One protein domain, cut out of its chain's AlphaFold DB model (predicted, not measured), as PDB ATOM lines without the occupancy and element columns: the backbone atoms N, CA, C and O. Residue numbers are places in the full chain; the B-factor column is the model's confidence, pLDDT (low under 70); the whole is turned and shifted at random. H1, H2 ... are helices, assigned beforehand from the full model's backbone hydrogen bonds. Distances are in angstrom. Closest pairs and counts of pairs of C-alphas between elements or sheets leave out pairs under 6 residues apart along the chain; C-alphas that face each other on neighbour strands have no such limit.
ATOM      1  N   ARG A 209       1.978  36.579 -25.860       30.66
ATOM      2  CA  ARG A 209       1.987  37.562 -26.952       30.66
ATOM      3  C   ARG A 209       1.856  38.979 -26.365       30.66
ATOM      4  O   ARG A 209       0.754  39.501 -26.253       30.66
ATOM      5  N   GLY A 210       2.976  39.557 -25.933       43.00
ATOM      6  CA  GLY A 210       3.047  40.841 -25.228       43.00
ATOM      7  C   GLY A 210       4.247  41.017 -24.285       43.00
ATOM      8  O   GLY A 210       4.393  42.106 -23.735       43.00
ATOM      9  N   ASP A 211       5.094  39.996 -24.093       47.09
ATOM     10  CA  ASP A 211       6.234  40.077 -23.172       47.09
ATOM     11  C   ASP A 211       7.227  41.187 -23.567       47.09
ATOM     12  O   ASP A 211       7.743  41.243 -24.685       47.09
ATOM     13  N   GLU A 212       7.465  42.111 -22.633       59.16
ATOM     14  CA  GLU A 212       8.399  43.222 -22.808       59.16
ATOM     15  C   GLU A 212       9.828  42.712 -23.033       59.16
ATOM     16  O   GLU A 212      10.286  41.790 -22.355       59.16
ATOM     17  N   ILE A 213      10.564  43.348 -23.950       65.69
ATOM     18  CA  ILE A 213      11.972  43.024 -24.198       65.69
ATOM     19  C   ILE A 213      12.779  43.373 -22.939       65.69
ATOM     20  O   ILE A 213      13.019  44.543 -22.630       65.69
ATOM     21  N   LYS A 214      13.187  42.340 -22.196       80.25
ATOM     22  CA  LYS A 214      14.087  42.457 -21.046       80.25
ATOM     23  C   LYS A 214      15.479  42.854 -21.546       80.25
ATOM     24  O   LYS A 214      16.055  42.150 -22.375       80.25
ATOM     25  N   VAL A 215      16.042  43.940 -21.014       79.88
ATOM     26  CA  VAL A 215      17.436  44.311 -21.310       79.88
ATOM     27  C   VAL A 215      18.351  43.296 -20.651       79.88
ATOM     28  O   VAL A 215      18.269  43.054 -19.447       79.88
ATOM     29  N   THR A 216      19.216  42.694 -21.449       87.94
ATOM     30  CA  THR A 216      20.194  41.692 -21.021       87.94
ATOM     31  C   THR A 216      21.586  42.112 -21.478       87.94
ATOM     32  O   THR A 216      21.727  43.100 -22.211       87.94
ATOM     33  N   LEU A 217      22.604  41.396 -21.002       90.31
ATOM     34  CA  LEU A 217      23.967  41.545 -21.505       90.31
ATOM     35  C   LEU A 217      24.033  41.134 -22.984       90.31
ATOM     36  O   LEU A 217      23.135  40.460 -23.498       90.31
ATOM     37  N   ASP A 218      25.117  41.507 -23.661       91.69
ATOM     38  CA  ASP A 218      25.497  40.913 -24.942       91.69
ATOM     39  C   ASP A 218      25.381  39.382 -24.889       91.69
ATOM     40  O   ASP A 218      25.754  38.746 -23.902       91.69
ATOM     41  N   GLN A 219      24.853  38.785 -25.959       91.69
ATOM     42  CA  GLN A 219      24.490  37.367 -25.980       91.69
ATOM     43  C   GLN A 219      25.679  36.440 -25.704       91.69
ATOM     44  O   GLN A 219      25.495  35.399 -25.076       91.69
ATOM     45  N   ASP A 220      26.881  36.804 -26.155       92.62
ATOM     46  CA  ASP A 220      28.072  35.979 -25.955       92.62
ATOM     47  C   ASP A 220      28.555  36.075 -24.502       92.62
ATOM     48  O   ASP A 220      28.851  35.058 -23.875       92.62
ATOM     49  N   LEU A 221      28.537  37.285 -23.928       93.50
ATOM     50  CA  LEU A 221      28.851  37.499 -22.513       93.50
ATOM     51  C   LEU A 221      27.840  36.802 -21.596       93.50
ATOM     52  O   LEU A 221      28.227  36.178 -20.612       93.50
ATOM     53  N   GLN A 222      26.552  36.891 -21.929       91.69
ATOM     54  CA  GLN A 222      25.465  36.252 -21.195       91.69
ATOM     55  C   GLN A 222      25.663  34.733 -21.132       91.69
ATOM     56  O   GLN A 222      25.611  34.159 -20.048       91.69
ATOM     57  N   LYS A 223      25.960  34.090 -22.272       90.62
ATOM     58  CA  LYS A 223      26.220  32.643 -22.338       90.62
ATOM     59  C   LYS A 223      27.385  32.222 -21.442       90.62
ATOM     60  O   LYS A 223      27.250  31.251 -20.704       90.62
ATOM     61  N   LEU A 224      28.495  32.964 -21.470       89.25
ATOM     62  CA  LEU A 224      29.644  32.700 -20.597       89.25
ATOM     63  C   LEU A 224      29.278  32.864 -19.116       89.25
ATOM     64  O   LEU A 224      29.586  32.005 -18.290       89.25
ATOM     65  N   ALA A 225      28.594  33.960 -18.786       87.88
ATOM     66  CA  ALA A 225      28.206  34.294 -17.422       87.88
ATOM     67  C   ALA A 225      27.231  33.281 -16.807       87.88
ATOM     68  O   ALA A 225      27.347  32.982 -15.614       87.88
ATOM     69  N   ASP A 226      26.309  32.749 -17.609       86.12
ATOM     70  CA  ASP A 226      25.379  31.694 -17.206       86.12
ATOM     71  C   ASP A 226      26.101  30.350 -17.034       86.12
ATOM     72  O   ASP A 226      25.887  29.665 -16.032       86.12
ATOM     73  N   GLY A 227      26.996  29.995 -17.967       83.12
ATOM     74  CA  GLY A 227      27.731  28.725 -17.953       83.12
ATOM     75  C   GLY A 227      28.597  28.514 -16.706       83.12
ATOM     76  O   GLY A 227      28.645  27.404 -16.175       83.12
ATOM     77  N   ASP A 228      29.224  29.580 -16.196       82.56
ATOM     78  CA  ASP A 228      30.096  29.531 -15.009       82.56
ATOM     79  C   ASP A 228      29.552  30.331 -13.806       82.56
ATOM     80  O   ASP A 228      30.292  30.651 -12.858       82.56
ATOM     81  N   ASN A 229      28.251  30.641 -13.845       83.62
ATOM     82  CA  ASN A 229      27.460  31.253 -12.777       83.62
ATOM     83  C   ASN A 229      28.135  32.475 -12.127       83.62
ATOM     84  O   ASN A 229      28.332  32.526 -10.911       83.62
ATOM     85  N   PHE A 230      28.532  33.450 -12.945       85.38
ATOM     86  CA  PHE A 230      29.119  34.715 -12.477       85.38
ATOM     87  C   PHE A 230      28.338  35.950 -12.921       85.38
ATOM     88  O   PHE A 230      28.750  37.081 -12.664       85.38
ATOM     89  N   LEU A 231      27.174  35.754 -13.546       80.88
ATOM     90  CA  LEU A 231      26.313  36.844 -13.990       80.88
ATOM     91  C   LEU A 231      26.021  37.843 -12.872       80.88
ATOM     92  O   LEU A 231      26.057  39.040 -13.101       80.88
ATOM     93  N   ASN A 232      25.775  37.378 -11.649       73.50
ATOM     94  CA  ASN A 232      25.393  38.239 -10.528       73.50
ATOM     95  C   ASN A 232      26.580  38.774  -9.714       73.50
ATOM     96  O   ASN A 232      26.366  39.465  -8.713       73.50
ATOM     97  N   ASP A 233      27.819  38.491 -10.115       78.38
ATOM     98  CA  ASP A 233      29.006  38.948  -9.384       78.38
ATOM     99  C   ASP A 233      29.243  40.454  -9.590       78.38
ATOM    100  O   ASP A 233      29.818  41.125  -8.733       78.38
ATOM    101  N   ILE A 234      28.722  41.011 -10.690       83.94
ATOM    102  CA  ILE A 234      28.885  42.415 -11.077       83.94
ATOM    103  C   ILE A 234      27.621  43.231 -10.779       83.94
ATOM    104  O   ILE A 234      26.488  42.768 -10.906       83.94
ATOM    105  N   ASN A 366      37.460  41.809 -15.058       92.31
ATOM    106  CA  ASN A 366      38.155  41.294 -13.873       92.31
ATOM    107  C   ASN A 366      37.605  39.940 -13.395       92.31
ATOM    108  O   ASN A 366      38.372  39.076 -12.969       92.31
ATOM    109  N   VAL A 367      36.284  39.740 -13.464       92.38
ATOM    110  CA  VAL A 367      35.657  38.462 -13.090       92.38
ATOM    111  C   VAL A 367      35.987  37.397 -14.127       92.38
ATOM    112  O   VAL A 367      36.365  36.291 -13.748       92.38
ATOM    113  N   ILE A 368      35.944  37.752 -15.413       92.50
ATOM    114  CA  ILE A 368      36.373  36.880 -16.511       92.50
ATOM    115  C   ILE A 368      37.809  36.397 -16.277       92.50
ATOM    116  O   ILE A 368      38.054  35.192 -16.266       92.50
ATOM    117  N   LYS A 369      38.741  37.315 -15.996       91.50
ATOM    118  CA  LYS A 369      40.142  36.990 -15.692       91.50
ATOM    119  C   LYS A 369      40.255  36.004 -14.525       91.50
ATOM    120  O   LYS A 369      40.875  34.953 -14.663       91.50
ATOM    121  N   SER A 370      39.577  36.294 -13.411       90.19
ATOM    122  CA  SER A 370      39.582  35.438 -12.215       90.19
ATOM    123  C   SER A 370      39.004  34.038 -12.459       90.19
ATOM    124  O   SER A 370      39.439  33.068 -11.836       90.19
ATOM    125  N   LYS A 371      38.007  33.915 -13.341       88.75
ATOM    126  CA  LYS A 371      37.407  32.626 -13.716       88.75
ATOM    127  C   LYS A 371      38.349  31.828 -14.613       88.75
ATOM    128  O   LYS A 371      38.589  30.659 -14.335       88.75
ATOM    129  N   MET A 372      38.956  32.465 -15.612       88.56
ATOM    130  CA  MET A 372      39.904  31.816 -16.524       88.56
ATOM    131  C   MET A 372      41.129  31.218 -15.818       88.56
ATOM    132  O   MET A 372      41.641  30.189 -16.255       88.56
ATOM    133  N   GLU A 373      41.581  31.815 -14.713       84.00
ATOM    134  CA  GLU A 373      42.675  31.269 -13.894       84.00
ATOM    135  C   GLU A 373      42.326  29.924 -13.230       84.00
ATOM    136  O   GLU A 373      43.226  29.164 -12.880       84.00
ATOM    137  N   LYS A 374      41.033  29.610 -13.068       81.81
ATOM    138  CA  LYS A 374      40.528  28.467 -12.284       81.81
ATOM    139  C   LYS A 374      39.934  27.337 -13.128       81.81
ATOM    140  O   LYS A 374      39.496  26.339 -12.566       81.81
ATOM    141  N   ILE A 375      39.848  27.512 -14.444       77.44
ATOM    142  CA  ILE A 375      39.075  26.649 -15.346       77.44
ATOM    143  C   ILE A 375      39.991  25.716 -16.163       77.44
ATOM    144  O   ILE A 375      41.079  26.119 -16.583       77.44
ATOM    145  N   ASP A 376      39.521  24.489 -16.425       72.00
ATOM    146  CA  ASP A 376      40.184  23.489 -17.275       72.00
ATOM    147  C   ASP A 376      40.410  23.975 -18.717       72.00
ATOM    148  O   ASP A 376      39.651  24.773 -19.271       72.00
ATOM    149  N   THR A 377      41.434  23.428 -19.374       68.81
ATOM    150  CA  THR A 377      41.919  23.845 -20.701       68.81
ATOM    151  C   THR A 377      40.849  23.876 -21.798       68.81
ATOM    152  O   THR A 377      40.923  24.736 -22.669       68.81
ATOM    153  N   LEU A 378      39.841  22.993 -21.764       67.75
ATOM    154  CA  LEU A 378      38.784  22.936 -22.788       67.75
ATOM    155  C   LEU A 378      37.819  24.128 -22.725       67.75
ATOM    156  O   LEU A 378      37.453  24.677 -23.758       67.75
ATOM    157  N   LYS A 379      37.444  24.570 -21.522       74.94
ATOM    158  CA  LYS A 379      36.573  25.741 -21.339       74.94
ATOM    159  C   LYS A 379      37.319  27.057 -21.591       74.94
ATOM    160  O   LYS A 379      36.691  28.052 -21.937       74.94
ATOM    161  N   LYS A 380      38.655  27.076 -21.468       83.25
ATOM    162  CA  LYS A 380      39.467  28.267 -21.788       83.25
ATOM    163  C   LYS A 380      39.296  28.720 -23.237       83.25
ATOM    164  O   LYS A 380      39.339  29.919 -23.490       83.25
ATOM    165  N   GLU A 381      39.051  27.796 -24.164       88.06
ATOM    166  CA  GLU A 381      38.880  28.121 -25.581       88.06
ATOM    167  C   GLU A 381      37.666  29.032 -25.830       88.06
ATOM    168  O   GLU A 381      37.787  30.024 -26.546       88.06
ATOM    169  N   GLU A 382      36.528  28.775 -25.176       89.88
ATOM    170  CA  GLU A 382      35.321  29.608 -25.304       89.88
ATOM    171  C   GLU A 382      35.569  31.045 -24.828       89.88
ATOM    172  O   GLU A 382      35.191  32.016 -25.492       89.88
ATOM    173  N   TYR A 383      36.278  31.194 -23.706       92.62
ATOM    174  CA  TYR A 383      36.696  32.499 -23.200       92.62
ATOM    175  C   TYR A 383      37.663  33.198 -24.153       92.62
ATOM    176  O   TYR A 383      37.536  34.400 -24.386       92.62
ATOM    177  N   CYS A 384      38.627  32.466 -24.709       93.31
ATOM    178  CA  CYS A 384      39.597  33.019 -25.644       93.31
ATOM    179  C   CYS A 384      38.940  33.492 -26.945       93.31
ATOM    180  O   CYS A 384      39.286  34.569 -27.434       93.31
ATOM    181  N   GLU A 385      37.965  32.755 -27.480       93.56
ATOM    182  CA  GLU A 385      37.190  33.182 -28.650       93.56
ATOM    183  C   GLU A 385      36.352  34.431 -28.354       93.56
ATOM    184  O   GLU A 385      36.372  35.394 -29.128       93.56
ATOM    185  N   TYR A 386      35.700  34.486 -27.189       95.12
ATOM    186  CA  TYR A 386      34.985  35.687 -26.764       95.12
ATOM    187  C   TYR A 386      35.920  36.897 -26.620       95.12
ATOM    188  O   TYR A 386      35.661  37.946 -27.215       95.12
ATOM    189  N   LEU A 387      37.043  36.756 -25.908       95.88
ATOM    190  CA  LEU A 387      38.040  37.817 -25.748       95.88
ATOM    191  C   LEU A 387      38.568  38.296 -27.101       95.88
ATOM    192  O   LEU A 387      38.619  39.499 -27.356       95.88
ATOM    193  N   LYS A 388      38.891  37.368 -28.004       95.62
ATOM    194  CA  LYS A 388      39.336  37.694 -29.360       95.62
ATOM    195  C   LYS A 388      38.285  38.500 -30.114       95.62
ATOM    196  O   LYS A 388      38.641  39.480 -30.770       95.62
ATOM    197  N   SER A 389      37.007  38.138 -30.000       96.19
ATOM    198  CA  SER A 389      35.913  38.880 -30.637       96.19
ATOM    199  C   SER A 389      35.841  40.330 -30.137       96.19
ATOM    200  O   SER A 389      35.743  41.259 -30.943       96.19
ATOM    201  N   ILE A 390      35.988  40.546 -28.826       97.44
ATOM    202  CA  ILE A 390      35.914  41.874 -28.217       97.44
ATOM    203  C   ILE A 390      37.135  42.725 -28.567       97.44
ATOM    204  O   ILE A 390      36.982  43.880 -28.958       97.44
ATOM    205  N   PHE A 391      38.344  42.167 -28.481       96.44
ATOM    206  CA  PHE A 391      39.565  42.890 -28.849       96.44
ATOM    207  C   PHE A 391      39.594  43.225 -30.346       96.44
ATOM    208  O   PHE A 391      40.058  44.299 -30.729       96.44
ATOM    209  N   SER A 392      39.033  42.356 -31.194       95.94
ATOM    210  CA  SER A 392      38.874  42.627 -32.628       95.94
ATOM    211  C   SER A 392      37.878  43.759 -32.873       95.94
ATOM    212  O   SER A 392      38.129  44.633 -33.706       95.94
ATOM    213  N   LEU A 393      36.769  43.784 -32.126       97.06
ATOM    214  CA  LEU A 393      35.807  44.880 -32.170       97.06
ATOM    215  C   LEU A 393      36.452  46.197 -31.722       97.06
ATOM    216  O   LEU A 393      36.359  47.176 -32.456       97.06
ATOM    217  N   TYR A 394      37.155  46.210 -30.583       96.44
ATOM    218  CA  TYR A 394      37.909  47.369 -30.090       96.44
ATOM    219  C   TYR A 394      38.878  47.907 -31.150       96.44
ATOM    220  O   TYR A 394      38.847  49.096 -31.474       96.44
ATOM    221  N   TYR A 395      39.697  47.026 -31.730       94.06
ATOM    222  CA  TYR A 395      40.643  47.390 -32.779       94.06
ATOM    223  C   TYR A 395      39.923  48.023 -33.975       94.06
ATOM    224  O   TYR A 395      40.307  49.095 -34.443       94.06
ATOM    225  N   THR A 396      38.838  47.394 -34.429       94.00
ATOM    226  CA  THR A 396      38.050  47.863 -35.574       94.00
ATOM    227  C   THR A 396      37.473  49.250 -35.318       94.00
ATOM    228  O   THR A 396      37.716  50.158 -36.108       94.00
ATOM    229  N   VAL A 397      36.764  49.452 -34.201       94.25
ATOM    230  CA  VAL A 397      36.095  50.734 -33.925       94.25
ATOM    231  C   VAL A 397      37.085  51.867 -33.675       94.25
ATOM    232  O   VAL A 397      36.861  52.986 -34.133       94.25
ATOM    233  N   LYS A 398      38.224  51.573 -33.034       93.06
ATOM    234  CA  LYS A 398      39.315  52.536 -32.860       93.06
ATOM    235  C   LYS A 398      39.870  52.989 -34.210       93.06
ATOM    236  O   LYS A 398      40.032  54.185 -34.446       93.06
ATOM    237  N   HIS A 399      40.167  52.045 -35.102       90.44
ATOM    238  CA  HIS A 399      40.689  52.368 -36.428       90.44
ATOM    239  C   HIS A 399      39.654  53.059 -37.315       90.44
ATOM    240  O   HIS A 399      40.017  53.953 -38.075       90.44
ATOM    241  N   GLU A 400      38.374  52.704 -37.204       89.12
ATOM    242  CA  GLU A 400      37.302  53.420 -37.892       89.12
ATOM    243  C   GLU A 400      37.238  54.894 -37.482       89.12
ATOM    244  O   GLU A 400      37.166  55.754 -38.363       89.12
ATOM    245  N   ASP A 401      37.306  55.196 -36.183       89.69
ATOM    246  CA  ASP A 401      37.298  56.576 -35.691       89.69
ATOM    247  C   ASP A 401      38.525  57.360 -36.168       89.69
ATOM    248  O   ASP A 401      38.380  58.473 -36.679       89.69
ATOM    249  N   LEU A 402      39.715  56.754 -36.107       89.00
ATOM    250  CA  LEU A 402      40.948  57.352 -36.624       89.00
ATOM    251  C   LEU A 402      40.851  57.662 -38.127       89.00
ATOM    252  O   LEU A 402      41.121  58.786 -38.551       89.00
ATOM    253  N   CYS A 403      40.430  56.687 -38.939       88.06
ATOM    254  CA  CYS A 403      40.331  56.833 -40.393       88.06
ATOM    255  C   CYS A 403      39.268  57.859 -40.806       88.06
ATOM    256  O   CYS A 403      39.484  58.633 -41.738       88.06
ATOM    257  N   LYS A 404      38.122  57.881 -40.115       89.88
ATOM    258  CA  LYS A 404      37.010  58.797 -40.410       89.88
ATOM    259  C   LYS A 404      37.171  60.168 -39.743       89.88
ATOM    260  O   LYS A 404      36.324  61.030 -39.964       89.88
ATOM    261  N   LYS A 405      38.217  60.375 -38.927       88.88
ATOM    262  CA  LYS A 405      38.356  61.531 -38.014       88.88
ATOM    263  C   LYS A 405      37.080  61.748 -37.186       88.88
ATOM    264  O   LYS A 405      36.614  62.869 -36.993       88.88
ATOM    265  N   SER A 406      36.496  60.635 -36.761       87.56
ATOM    266  CA  SER A 406      35.277  60.537 -35.973       87.56
ATOM    267  C   SER A 406      35.634  60.409 -34.489       87.56
ATOM    268  O   SER A 406      36.766  60.103 -34.127       87.56
ATOM    269  N   THR A 407      34.662  60.672 -33.622       89.69
ATOM    270  CA  THR A 407      34.778  60.481 -32.166       89.69
ATOM    271  C   THR A 407      33.644  59.612 -31.631       89.69
ATOM    272  O   THR A 407      33.323  59.663 -30.445       89.69
ATOM    273  N   VAL A 408      33.011  58.827 -32.512       91.69
ATOM    274  CA  VAL A 408      31.836  58.021 -32.178       91.69
ATOM    275  C   VAL A 408      32.152  57.081 -31.027       91.69
ATOM    276  O   VAL A 408      31.360  57.045 -30.102       91.69
ATOM    277  N   TYR A 409      33.284  56.384 -31.028       93.12
ATOM    278  CA  TYR A 409      33.695  55.393 -30.029       93.12
ATOM    279  C   TYR A 409      34.731  55.911 -29.026       93.12
ATOM    280  O   TYR A 409      35.295  55.114 -28.278       93.12
ATOM    281  N   LYS A 410      34.987  57.225 -28.989       92.38
ATOM    282  CA  LYS A 410      36.039  57.821 -28.154       92.38
ATOM    283  C   LYS A 410      35.962  57.361 -26.696       92.38
ATOM    284  O   LYS A 410      36.939  56.838 -26.176       92.38
ATOM    285  N   ASP A 411      34.795  57.486 -26.069       91.62
ATOM    286  CA  ASP A 411      34.627  57.128 -24.657       91.62
ATOM    287  C   ASP A 411      34.874  55.635 -24.398       91.62
ATOM    288  O   ASP A 411      35.468  55.269 -23.387       91.62
ATOM    289  N   GLU A 412      34.415  54.757 -25.296       94.38
ATOM    290  CA  GLU A 412      34.617  53.314 -25.161       94.38
ATOM    291  C   GLU A 412      36.080  52.928 -25.395       94.38
ATOM    292  O   GLU A 412      36.595  52.063 -24.691       94.38
ATOM    293  N   VAL A 413      36.769  53.588 -26.333       94.38
ATOM    294  CA  VAL A 413      38.206  53.396 -26.579       94.38
ATOM    295  C   VAL A 413      39.030  53.864 -25.381       94.38
ATOM    296  O   VAL A 413      39.887  53.109 -24.911       94.38
ATOM    297  N   ASP A 414      38.742  55.057 -24.858       93.25
ATOM    298  CA  ASP A 414      39.408  55.627 -23.685       93.25
ATOM    299  C   ASP A 414      39.186  54.729 -22.456       93.25
ATOM    300  O   ASP A 414      40.125  54.423 -21.713       93.25
ATOM    301  N   TYR A 415      37.957  54.235 -22.260       93.88
ATOM    302  CA  TYR A 415      37.648  53.326 -21.157       93.88
ATOM    303  C   TYR A 415      38.367  51.980 -21.305       93.88
ATOM    304  O   TYR A 415      38.951  51.488 -20.338       93.88
ATOM    305  N   PHE A 416      38.412  51.419 -22.516       95.81
ATOM    306  CA  PHE A 416      39.121  50.170 -22.789       95.81
ATOM    307  C   PHE A 416      40.614  50.286 -22.474       95.81
ATOM    308  O   PHE A 416      41.172  49.438 -21.783       95.81
ATOM    309  N   GLN A 417      41.263  51.365 -22.918       94.06
ATOM    310  CA  GLN A 417      42.686  51.606 -22.657       94.06
ATOM    311  C   GLN A 417      42.997  51.888 -21.187       94.06
ATOM    312  O   GLN A 417      44.101  51.601 -20.727       94.06
ATOM    313  N   LYS A 418      42.038  52.453 -20.450       93.69
ATOM    314  CA  LYS A 418      42.156  52.676 -19.008       93.69
ATOM    315  C   LYS A 418      42.090  51.369 -18.215       93.69
ATOM    316  O   LYS A 418      42.779  51.241 -17.203       93.69
ATOM    317  N   ILE A 419      41.228  50.441 -18.630       93.69
ATOM    318  CA  ILE A 419      40.995  49.177 -17.924       93.69
ATOM    319  C   ILE A 419      42.051  48.131 -18.283       93.69
ATOM    320  O   ILE A 419      42.583  47.502 -17.371       93.69
ATOM    321  N   ILE A 420      42.383  47.975 -19.569       94.00
ATOM    322  CA  ILE A 420      43.348  46.976 -20.046       94.00
ATOM    323  C   ILE A 420      44.783  47.491 -19.887       94.00
ATOM    324  O   ILE A 420      45.178  48.501 -20.477       94.00
ATOM    325  N   LYS A 421      45.580  46.778 -19.088       90.19
ATOM    326  CA  LYS A 421      46.969  47.117 -18.748       90.19
ATOM    327  C   LYS A 421      47.968  46.173 -19.414       90.19
ATOM    328  O   LYS A 421      47.602  45.179 -20.025       90.19
ATOM    329  N   ASP A 422      49.258  46.471 -19.280       85.31
ATOM    330  CA  ASP A 422      50.303  45.670 -19.929       85.31
ATOM    331  C   ASP A 422      50.392  44.252 -19.321       85.31
ATOM    332  O   ASP A 422      50.540  43.276 -20.056       85.31
ATOM    333  N   ASP A 423      50.155  44.109 -18.009       87.88
ATOM    334  CA  ASP A 423      50.040  42.804 -17.333       87.88
ATOM    335  C   ASP A 423      48.867  41.959 -17.864       87.88
ATOM    336  O   ASP A 423      48.914  40.726 -17.854       87.88
ATOM    337  N   ASP A 424      47.811  42.605 -18.361       91.56
ATOM    338  CA  ASP A 424      46.677  41.916 -18.972       91.56
ATOM    339  C   ASP A 424      47.054  41.317 -20.331       91.56
ATOM    340  O   ASP A 424      46.585  40.235 -20.683       91.56
ATOM    341  N   LEU A 425      47.967  41.951 -21.070       90.31
ATOM    342  CA  LEU A 425      48.489  41.407 -22.326       90.31
ATOM    343  C   LEU A 425      49.322  40.144 -22.077       90.31
ATOM    344  O   LEU A 425      49.187  39.158 -22.803       90.31
ATOM    345  N   ALA A 426      50.140  40.142 -21.018       90.56
ATOM    346  CA  ALA A 426      50.890  38.958 -20.599       90.56
ATOM    347  C   ALA A 426      49.953  37.817 -20.163       90.56
ATOM    348  O   ALA A 426      50.158  36.657 -20.542       90.56
ATOM    349  N   PHE A 427      48.886  38.151 -19.430       91.38
ATOM    350  CA  PHE A 427      47.830  37.208 -19.064       91.38
ATOM    351  C   PHE A 427      47.170  36.580 -20.302       91.38
ATOM    352  O   PHE A 427      47.035  35.355 -20.357       91.38
ATOM    353  N   LEU A 428      46.803  37.393 -21.300       91.94
ATOM    354  CA  LEU A 428      46.169  36.930 -22.539       91.94
ATOM    355  C   LEU A 428      47.095  36.020 -23.346       91.94
ATOM    356  O   LEU A 428      46.666  34.959 -23.786       91.94
ATOM    357  N   LYS A 429      48.376  36.379 -23.478       90.00
ATOM    358  CA  LYS A 429      49.371  35.552 -24.176       90.00
ATOM    359  C   LYS A 429      49.542  34.178 -23.526       90.00
ATOM    360  O   LYS A 429      49.706  33.177 -24.217       90.00
ATOM    361  N   THR A 430      49.491  34.140 -22.195       89.50
ATOM    362  CA  THR A 430      49.660  32.908 -21.414       89.50
ATOM    363  C   THR A 430      48.411  32.028 -21.459       89.50
ATOM    364  O   THR A 430      48.522  30.815 -21.611       89.50
ATOM    365  N   ASN A 431      47.217  32.618 -21.333       88.50
ATOM    366  CA  ASN A 431      45.966  31.861 -21.221       88.50
ATOM    367  C   ASN A 431      45.267  31.598 -22.560       88.50
ATOM    368  O   ASN A 431      44.462  30.675 -22.630       88.50
ATOM    369  N   CYS A 432      45.592  32.360 -23.605       91.38
ATOM    370  CA  CYS A 432      45.061  32.207 -24.962       91.38
ATOM    371  C   CYS A 432      46.193  32.101 -26.005       91.38
ATOM    372  O   CYS A 432      46.264  32.924 -26.929       91.38
ATOM    373  N   PRO A 433      47.102  31.114 -25.877       87.88
ATOM    374  CA  PRO A 433      48.243  30.990 -26.776       87.88
ATOM    375  C   PRO A 433      47.792  30.769 -28.228       87.88
ATOM    376  O   PRO A 433      46.824  30.065 -28.504       87.88
ATOM    377  N   GLY A 434      48.492  31.396 -29.178       84.19
ATOM    378  CA  GLY A 434      48.213  31.270 -30.616       84.19
ATOM    379  C   GLY A 434      47.015  32.079 -31.133       84.19
ATOM    380  O   GLY A 434      46.802  32.140 -32.343       84.19
ATOM    381  N   LYS A 435      46.249  32.747 -30.257       87.31
ATOM    382  CA  LYS A 435      45.128  33.618 -30.661       87.31
ATOM    383  C   LYS A 435      45.557  35.039 -31.022       87.31
ATOM    384  O   LYS A 435      44.795  35.721 -31.708       87.31
ATOM    385  N   ASN A 436      46.761  35.450 -30.611       88.31
ATOM    386  CA  ASN A 436      47.373  36.739 -30.952       88.31
ATOM    387  C   ASN A 436      46.496  37.951 -30.556       88.31
ATOM    388  O   ASN A 436      46.487  38.973 -31.244       88.31
ATOM    389  N   ILE A 437      45.733  37.827 -29.463       90.38
ATOM    390  CA  ILE A 437      44.772  38.838 -28.981       90.38
ATOM    391  C   ILE A 437      45.505  40.109 -28.540       90.38
ATOM    392  O   ILE A 437      45.048  41.220 -28.792       90.38
ATOM    393  N   GLU A 438      46.674  39.950 -27.923       87.62
ATOM    394  CA  GLU A 438      47.509  41.030 -27.407       87.62
ATOM    395  C   GLU A 438      47.921  42.036 -28.492       87.62
ATOM    396  O   GLU A 438      48.039  43.228 -28.216       87.62
ATOM    397  N   PHE A 439      48.065  41.594 -29.746       86.94
ATOM    398  CA  PHE A 439      48.462  42.460 -30.861       86.94
ATOM    399  C   PHE A 439      47.349  43.402 -31.331       86.94
ATOM    400  O   PHE A 439      47.621  44.384 -32.028       86.94
ATOM    401  N   LEU A 440      46.103  43.123 -30.942       88.00
ATOM    402  CA  LEU A 440      44.946  43.976 -31.213       88.00
ATOM    403  C   LEU A 440      44.901  45.190 -30.272       88.00
ATOM    404  O   LEU A 440      44.146  46.132 -30.511       88.00
ATOM    405  N   PHE A 441      45.731  45.204 -29.223       87.69
ATOM    406  CA  PHE A 441      45.831  46.312 -28.287       87.69
ATOM    407  C   PHE A 441      47.062  47.179 -28.570       87.69
ATOM    408  O   PHE A 441      48.204  46.728 -28.519       87.69
ATOM    409  N   LYS A 442      46.831  48.468 -28.839       78.69
ATOM    410  CA  LYS A 442      47.891  49.477 -28.979       78.69
ATOM    411  C   LYS A 442      47.498  50.736 -28.214       78.69
ATOM    412  O   LYS A 442      46.502  51.380 -28.564       78.69
ATOM    413  N   LYS A 443      48.275  51.109 -27.192       70.19
ATOM    414  CA  LYS A 443      48.171  52.431 -26.551       70.19
ATOM    415  C   LYS A 443      48.674  53.495 -27.525       70.19
ATOM    416  O   LYS A 443      49.653  53.273 -28.234       70.19
TER     417      LYS A 443
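AT A GLANCE: This is residues 209 to 234 and 366 to 443 of the 467 residues of the protein "Variable surface protein Vir21-like protein" of Plasmodium vivax Brazil I (UniProt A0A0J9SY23). One long helix, H3, is the spine of the body, which spans 43 by 27 by 19 A without its tail; short helices H1, H6 and H4 pack at successive places along H3, H5 packs on H6, and residues 209 to 216 stick out as the tail. The printed part has 104 residues with six named helices, H1 to H6 in chain order, and no named strand: all helix. It is only just loose, close to compact, with radius of gyration of the C-alphas 15.6 A, spanning 44 by 41 by 21 A.

IN THESE COORDINATES: H3, residues 377 to 404, runs 40.4 A from C-alpha 377 at (41.919, 23.845, -20.701) to C-alpha 404 at (37.010, 58.797, -40.410). H1 is residues 219 to 227, H2 366 to 372, H4 410 to 419, H5 422 to 431, H6 437 to 440.

HOW THE PARTS SIT: Closest C-alphas are named. The hub H3 touches H1 with residues 382 to 386 alone (Tyr 386 and Asp 220, 7.0 A), opposite ways at a shallow tilt of 24 degrees. Its residues 387 to 395 alone touch H6 at Lys 388 and Ile 437, 5.6 A. Its residues 394 to 401 alone touch H4 at Lys 398 and Val 413, 6.4 A, a helical hairpin. H5 touches H6 at Leu 425 and Glu 438, 5.2 A. H2 is close to H3 but not clearly touching, Met 372 to Lys 380, 6.4 A. Every O i to N i+4 pair is within hydrogen-bond range in H1, H2, H4 and H5, and 21 of 24 in H3; H6 is too short for one.

THE WHOLE: The C-alphas of Arg 209 and Asp 422 are farthest apart, 49.5 A. Residues 235 to 365 are not printed; C-alphas 234 and 366 are 9.7 A apart across this cut. Residues 209 to 213 and 377 to 378 have pLDDT under 70.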